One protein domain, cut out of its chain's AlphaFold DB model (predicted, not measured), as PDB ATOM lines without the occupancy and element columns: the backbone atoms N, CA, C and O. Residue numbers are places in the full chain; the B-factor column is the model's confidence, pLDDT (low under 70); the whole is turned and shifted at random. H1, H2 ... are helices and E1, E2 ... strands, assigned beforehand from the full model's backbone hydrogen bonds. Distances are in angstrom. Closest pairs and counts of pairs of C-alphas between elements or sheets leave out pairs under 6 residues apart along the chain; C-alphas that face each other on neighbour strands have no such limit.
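What this domain is: This is residues 19 to 72 of the 178 residues of the protein "Precorrin-2 C(20)-methyltransferase" of [Eubacterium] rectale (UniProt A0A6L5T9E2). A ribbon of two parallel strands, E1 and E2, has H1 over one face near the strands' last residues and H2 over the other near their first. A long loop joins the helices, and its residues 48 to 55 stick out. The 54 printed residues run E1, H1, H2, E2, a mixed class with under half in named elements; the whole is only just compact, close to loose, with a radius of gyration of the C-alphas of 11.9 A and spans of 34 by 24 by 17 A.

How they stand to each other: E1, residues 19 to 22, and E2, residues 67 to 71, are parallel neighbours at 10 degrees; N 21 and O 69 are 2.8 A apart, within hydrogen-bond range. With H1, residues 34 to 42, and H2, residues 57 to 62, between them, they form a strand-helix-strand unit, two parallel neighbour strands joined through helices. The closest C-alphas of E1 and H1, Ile 22 and Ala 36, are 6.1 A apart; those of H2 and E2, Val 62 and Ala 68, 6.4 A. H1 and H2 are apart. In both, every O i to N i+4 pair is within hydrogen-bond range.

Where its parts are: E1 begins at C-alpha 19 (18.711, 36.866, 22.775) and spans 9.4 A, H1 12.4 A, H2 8.4 A; E2 spans 13.5 A to C-alpha 71 (22.023, 47.124, 24.041).

The domain as a whole: The farthest C-alphas, Glu 30 and Ala 64, are 34.5 A apart. The printed part has no cut. E1 to H1 and H1 to H2 are long links. Residues 49 to 64 have pLDDT under 70.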
ATOM      1  N   LEU A  19      17.270  36.639  22.852       87.88
ATOM      2  CA  LEU A  19      18.711  36.866  22.775       87.88
ATOM      3  C   LEU A  19      19.025  38.352  22.963       87.88
ATOM      4  O   LEU A  19      18.554  39.202  22.206       87.88
ATOM      5  N   TYR A  20      19.899  38.666  23.918       88.06
ATOM      6  CA  TYR A  20      20.418  40.017  24.120       88.06
ATOM      7  C   TYR A  20      21.859  40.131  23.611       88.06
ATOM      8  O   TYR A  20      22.767  39.492  24.134       88.06
ATOM      9  N   GLY A  21      22.079  40.986  22.613       88.19
ATOM     10  CA  GLY A  21      23.410  41.434  22.207       88.19
ATOM     11  C   GLY A  21      23.815  42.650  23.033       88.19
ATOM     12  O   GLY A  21      23.314  43.750  22.794       88.19
ATOM     13  N   ILE A  22      24.697  42.468  24.016       88.88
ATOM     14  CA  ILE A  22      25.018  43.508  25.002       88.88
ATOM     15  C   ILE A  22      26.407  44.087  24.736       88.88
ATOM     16  O   ILE A  22      27.420  43.408  24.891       88.88
ATOM     17  N   GLY A  23      26.471  45.363  24.358       88.75
ATOM     18  CA  GLY A  23      27.719  46.116  24.317       88.75
ATOM     19  C   GLY A  23      28.214  46.407  25.733       88.75
ATOM     20  O   GLY A  23      27.657  47.261  26.418       88.75
ATOM     21  N   VAL A  24      29.272  45.718  26.158       88.19
ATOM     22  CA  VAL A  24      29.831  45.827  27.520       88.19
ATOM     23  C   VAL A  24      30.769  47.021  27.725       88.19
ATOM     24  O   VAL A  24      31.142  47.309  28.854       88.19
ATOM     25  N   GLY A  25      31.115  47.740  26.655       89.06
ATOM     26  CA  GLY A  25      32.044  48.871  26.699       89.06
ATOM     27  C   GLY A  25      33.480  48.500  26.295       89.06
ATOM     28  O   GLY A  25      33.705  47.425  25.731       89.06
ATOM     29  N   PRO A  26      34.445  49.410  26.510       88.19
ATOM     30  CA  PRO A  26      35.816  49.291  26.004       88.19
ATOM     31  C   PRO A  26      36.745  48.422  26.862       88.19
ATOM     32  O   PRO A  26      37.746  47.936  26.342       88.19
ATOM     33  N   GLY A  27      36.425  48.233  28.144       85.50
ATOM     34  CA  GLY A  27      37.269  47.531  29.110       85.50
ATOM     35  C   GLY A  27      36.918  47.904  30.548       85.50
ATOM     36  O   GLY A  27      36.662  47.015  31.352       85.50
ATOM     37  N   ASP A  28      36.819  49.207  30.829       89.38
ATOM     38  CA  ASP A  28      36.469  49.723  32.156       89.38
ATOM     39  C   ASP A  28      35.019  49.344  32.531       89.38
ATOM     40  O   ASP A  28      34.088  49.745  31.815       89.38
ATOM     41  N   PRO A  29      34.795  48.590  33.628       88.00
ATOM     42  CA  PRO A  29      33.458  48.227  34.090       88.00
ATOM     43  C   PRO A  29      32.547  49.425  34.386       88.00
ATOM     44  O   PRO A  29      31.330  49.303  34.218       88.00
ATOM     45  N   GLU A  30      33.094  50.577  34.787       93.19
ATOM     46  CA  GLU A  30      32.307  51.788  35.072       93.19
ATOM     47  C   GLU A  30      31.728  52.429  33.801       93.19
ATOM     48  O   GLU A  30      30.750  53.175  33.863       93.19
ATOM     49  N   LEU A  31      32.270  52.090  32.626       90.69
ATOM     50  CA  LEU A  31      31.750  52.532  31.330       90.69
ATOM     51  C   LEU A  31      30.627  51.631  30.791       90.69
ATOM     52  O   LEU A  31      30.111  51.865  29.688       90.69
ATOM     53  N   MET A  32      30.216  50.608  31.545       91.44
ATOM     54  CA  MET A  32      29.045  49.806  31.213       91.44
ATOM     55  C   MET A  32      27.760  50.596  31.483       91.44
ATOM     56  O   MET A  32      27.583  51.225  32.524       91.44
ATOM     57  N   THR A  33      26.807  50.547  30.551       95.19
ATOM     58  CA  THR A  33      25.528  51.240  30.751       95.19
ATOM     59  C   THR A  33      24.690  50.550  31.831       95.19
ATOM     60  O   THR A  33      24.683  49.322  31.937       95.19
ATOM     61  N   LEU A  34      23.887  51.317  32.579       95.69
ATOM     62  CA  LEU A  34      22.939  50.747  33.552       95.69
ATOM     63  C   LEU A  34      21.988  49.726  32.905       95.69
ATOM     64  O   LEU A  34      21.630  48.729  33.527       95.69
ATOM     65  N   LYS A  35      21.615  49.942  31.634       93.06
ATOM     66  CA  LYS A  35      20.797  49.000  30.863       93.06
ATOM     67  C   LYS A  35      21.523  47.666  30.657       93.06
ATOM     68  O   LYS A  35      20.916  46.629  30.885       93.06
ATOM     69  N   ALA A  36      22.804  47.687  30.287       91.81
ATOM     70  CA  ALA A  36      23.605  46.472  30.149       91.81
ATOM     71  C   ALA A  36      23.730  45.721  31.485       91.81
ATOM     72  O   ALA A  36      23.456  44.524  31.523       91.81
ATOM     73  N   ILE A  37      24.037  46.422  32.584       93.44
ATOM     74  CA  ILE A  37      24.147  45.821  33.927       93.44
ATOM     75  C   ILE A  37      22.832  45.149  34.340       93.44
ATOM     76  O   ILE A  37      22.831  43.992  34.763       93.44
ATOM     77  N   ASN A  38      21.710  45.862  34.217       95.62
ATOM     78  CA  ASN A  38      20.404  45.344  34.621       95.62
ATOM     79  C   ASN A  38      19.973  44.148  33.767       95.62
ATOM     80  O   ASN A  38      19.430  43.188  34.306       95.62
ATOM     81  N   THR A  39      20.244  44.173  32.458       92.94
ATOM     82  CA  THR A  39      19.944  43.038  31.579       92.94
ATOM     83  C   THR A  39      20.816  41.830  31.904       92.94
ATOM     84  O   THR A  39      20.271  40.745  32.055       92.94
ATOM     85  N   ILE A  40      22.130  41.998  32.090       91.00
ATOM     86  CA  ILE A  40      23.031  40.892  32.462       91.00
ATOM     87  C   ILE A  40      22.561  40.214  33.757       91.00
ATOM     88  O   ILE A  40      22.516  38.991  33.815       91.00
ATOM     89  N   LYS A  41      22.163  40.996  34.770       92.94
ATOM     90  CA  LYS A  41      21.647  40.475  36.049       92.94
ATOM     91  C   LYS A  41      20.337  39.690  35.920       92.94
ATOM     92  O   LYS A  41      20.044  38.886  36.797       92.94
ATOM     93  N   ALA A  42      19.542  39.967  34.888       93.56
ATOM     94  CA  ALA A  42      18.249  39.332  34.651       93.56
ATOM     95  C   ALA A  42      18.324  38.135  33.687       93.56
ATOM     96  O   ALA A  42      17.337  37.420  33.548       93.56
ATOM     97  N   CYS A  43      19.451  37.932  32.998       90.69
ATOM     98  CA  CYS A  43      19.627  36.820  32.068       90.69
ATOM     99  C   CYS A  43      19.928  35.515  32.811       90.69
ATOM    100  O   CYS A  43      20.840  35.462  33.634       90.69
ATOM    101  N   ASP A  44      19.248  34.434  32.425       91.88
ATOM    102  CA  ASP A  44      19.533  33.089  32.943       91.88
ATOM    103  C   ASP A  44      20.856  32.516  32.401       91.88
ATOM    104  O   ASP A  44      21.510  31.704  33.052       91.88
ATOM    105  N   ILE A  45      21.255  32.931  31.189       89.06
ATOM    106  CA  ILE A  45      22.447  32.446  30.481       89.06
ATOM    107  C   ILE A  45      23.226  33.632  29.907       89.06
ATOM    108  O   ILE A  45      22.659  34.512  29.259       89.06
ATOM    109  N   ILE A  46      24.549  33.621  30.093       85.25
ATOM    110  CA  ILE A  46      25.481  34.583  29.492       85.25
ATOM    111  C   ILE A  46      26.408  33.832  28.535       85.25
ATOM    112  O   ILE A  46      27.155  32.948  28.948       85.25
ATOM    113  N   ALA A  47      26.387  34.213  27.259       85.31
ATOM    114  CA  ALA A  47      27.332  33.734  26.255       85.31
ATOM    115  C   ALA A  47      28.406  34.802  26.002       85.31
ATOM    116  O   ALA A  47      28.081  35.944  25.676       85.31
ATOM    117  N   ILE A  48      29.683  34.434  26.135       77.25
ATOM    118  CA  ILE A  48      30.824  35.335  25.916       77.25
ATOM    119  C   ILE A  48      31.594  34.844  24.685       77.25
ATOM    120  O   ILE A  48      32.266  33.815  24.765       77.25
ATOM    121  N   PRO A  49      31.508  35.538  23.537       68.38
ATOM    122  CA  PRO A  49      32.250  35.138  22.351       68.38
ATOM    123  C   PRO A  49      33.743  35.451  22.519       68.38
ATOM    124  O   PRO A  49      34.120  36.582  22.828       68.38
ATOM    125  N   ALA A  50      34.601  34.466  22.255       54.72
ATOM    126  CA  ALA A  50      36.046  34.646  22.197       54.72
ATOM    127  C   ALA A  50      36.527  34.631  20.730       54.72
ATOM    128  O   ALA A  50      36.626  33.588  20.100       54.72
ATOM    129  N   VAL A  51      36.865  35.826  20.230       58.00
ATOM    130  CA  VAL A  51      37.759  36.131  19.088       58.00
ATOM    131  C   VAL A  51      37.324  35.763  17.645       58.00
ATOM    132  O   VAL A  51      38.074  35.118  16.927       58.00
ATOM    133  N   SER A  52      36.201  36.303  17.141       54.31
ATOM    134  CA  SER A  52      36.126  37.211  15.956       54.31
ATOM    135  C   SER A  52      34.675  37.445  15.469       54.31
ATOM    136  O   SER A  52      33.738  36.878  16.018       54.31
ATOM    137  N   LYS A  53      34.471  38.413  14.554       38.22
ATOM    138  CA  LYS A  53      33.209  39.164  14.323       38.22
ATOM    139  C   LYS A  53      32.496  38.788  13.015       38.22
ATOM    140  O   LYS A  53      31.345  39.169  12.825       38.22
ATOM    141  N   GLU A  54      33.133  38.023  12.138       45.56
ATOM    142  CA  GLU A  54      32.500  37.446  10.948       45.56
ATOM    143  C   GLU A  54      31.476  36.344  11.325       45.56
ATOM    144  O   GLU A  54      30.663  35.935  10.502       45.56
ATOM    145  N   GLU A  55      31.453  35.940  12.604       49.03
ATOM    146  CA  GLU A  55      30.687  34.829  13.176       49.03
ATOM    147  C   GLU A  55      29.646  35.254  14.231       49.03
ATOM    148  O   GLU A  55      29.317  34.480  15.131       49.03
ATOM    149  N   CYS A  56      29.037  36.447  14.142       53.44
ATOM    150  CA  CYS A  56      27.811  36.708  14.927       53.44
ATOM    151  C   CYS A  56      26.596  35.960  14.328       53.44
ATOM    152  O   CYS A  56      25.509  36.517  14.167       53.44
ATOM    153  N   TYR A  57      26.797  34.677  14.000       57.91
ATOM    154  CA  TYR A  57      25.793  33.710  13.563       57.91
ATOM    155  C   TYR A  57      24.611  33.664  14.527       57.91
ATOM    156  O   TYR A  57      23.481  33.450  14.112       57.91
ATOM    157  N   ALA A  58      24.848  33.926  15.814       59.38
ATOM    158  CA  ALA A  58      23.794  33.983  16.815       59.38
ATOM    159  C   ALA A  58      22.689  34.984  16.438       59.38
ATOM    160  O   ALA A  58      21.513  34.665  16.583       59.38
ATOM    161  N   TYR A  59      23.032  36.160  15.898       57.97
ATOM    162  CA  TYR A  59      22.017  37.136  15.496       57.97
ATOM    163  C   TYR A  59      21.259  36.694  14.239       57.97
ATOM    164  O   TYR A  59      20.041  36.833  14.193       57.97
ATOM    165  N   SER A  60      21.942  36.131  13.234       59.88
ATOM    166  CA  SER A  60      21.286  35.650  12.007       59.88
ATOM    167  C   SER A  60      20.406  34.419  12.250       59.88
ATOM    168  O   SER A  60      19.328  34.326  11.670       59.88
ATOM    169  N   ILE A  61      20.810  33.523  13.153       62.69
ATOM    170  CA  ILE A  61      19.994  32.392  13.620       62.69
ATOM    171  C   ILE A  61      18.775  32.901  14.394       62.69
ATOM    172  O   ILE A  61      17.672  32.394  14.211       62.69
ATOM    173  N   VAL A  62      18.936  33.936  15.223       63.50
ATOM    174  CA  VAL A  62      17.810  34.516  15.961       63.50
ATOM    175  C   VAL A  62      16.823  35.224  15.037       63.50
ATOM    176  O   VAL A  62      15.624  35.030  15.186       63.50
ATOM    177  N   GLN A  63      17.286  35.922  14.000       62.09
ATOM    178  CA  GLN A  63      16.403  36.474  12.961       62.09
ATOM    179  C   GLN A  63      15.558  35.401  12.240       62.09
ATOM    180  O   GLN A  63      14.535  35.734  11.649       62.09
ATOM    181  N   ALA A  64      15.930  34.116  12.317       68.62
ATOM    182  CA  ALA A  64      15.185  33.010  11.715       68.62
ATOM    183  C   ALA A  64      14.008  32.481  12.567       68.62
ATOM    184  O   ALA A  64      13.370  31.509  12.162       68.62
ATOM    185  N   GLY A  65      13.691  33.089  13.721       74.25
ATOM    186  CA  GLY A  65      12.502  32.707  14.506       74.25
ATOM    187  C   GLY A  65      12.506  33.051  15.999       74.25
ATOM    188  O   GLY A  65      11.613  32.610  16.720       74.25
ATOM    189  N   PHE A  66      13.482  33.817  16.480       78.00
ATOM    190  CA  PHE A  66      13.640  34.208  17.880       78.00
ATOM    191  C   PHE A  66      13.676  35.737  18.024       78.00
ATOM    192  O   PHE A  66      13.967  36.478  17.085       78.00
ATOM    193  N   THR A  67      13.420  36.233  19.232       79.69
ATOM    194  CA  THR A  67      13.492  37.672  19.518       79.69
ATOM    195  C   THR A  67      14.930  38.076  19.844       79.69
ATOM    196  O   THR A  67      15.557  37.475  20.715       79.69
ATOM    197  N   ALA A  68      15.440  39.127  19.196       79.94
ATOM    198  CA  ALA A  68      16.757  39.707  19.474       79.94
ATOM    199  C   ALA A  68      16.650  41.166  19.937       79.94
ATOM    200  O   ALA A  68      15.942  41.963  19.322       79.94
ATOM    201  N   VAL A  69      17.429  41.547  20.952       81.69
ATOM    202  CA  VAL A  69      17.554  42.937  21.423       81.69
ATOM    203  C   VAL A  69      19.026  43.336  21.482       81.69
ATOM    204  O   VAL A  69      19.838  42.628  22.071       81.69
ATOM    205  N   MET A  70      19.382  44.495  20.917       81.81
ATOM    206  CA  MET A  70      20.723  45.073  21.071       81.81
ATOM    207  C   MET A  70      20.745  46.162  22.147       81.81
ATOM    208  O   MET A  70      19.895  47.055  22.169       81.81
ATOM    209  N   ILE A  71      21.745  46.108  23.023       83.62
ATOM    210  CA  ILE A  71      22.023  47.124  24.041       83.62
ATOM    211  C   ILE A  71      23.359  47.776  23.699       83.62
ATOM    212  O   ILE A  71      24.378  47.101  23.586       83.62
ATOM    213  N   SER A  72      23.354  49.096  23.530       82.94
ATOM    214  CA  SER A  72      24.555  49.864  23.213       82.94
ATOM    215  C   SER A  72      25.524  49.917  24.395       82.94
ATOM    216  O   SER A  72      25.113  50.172  25.530       82.94
TER     217      SER A  72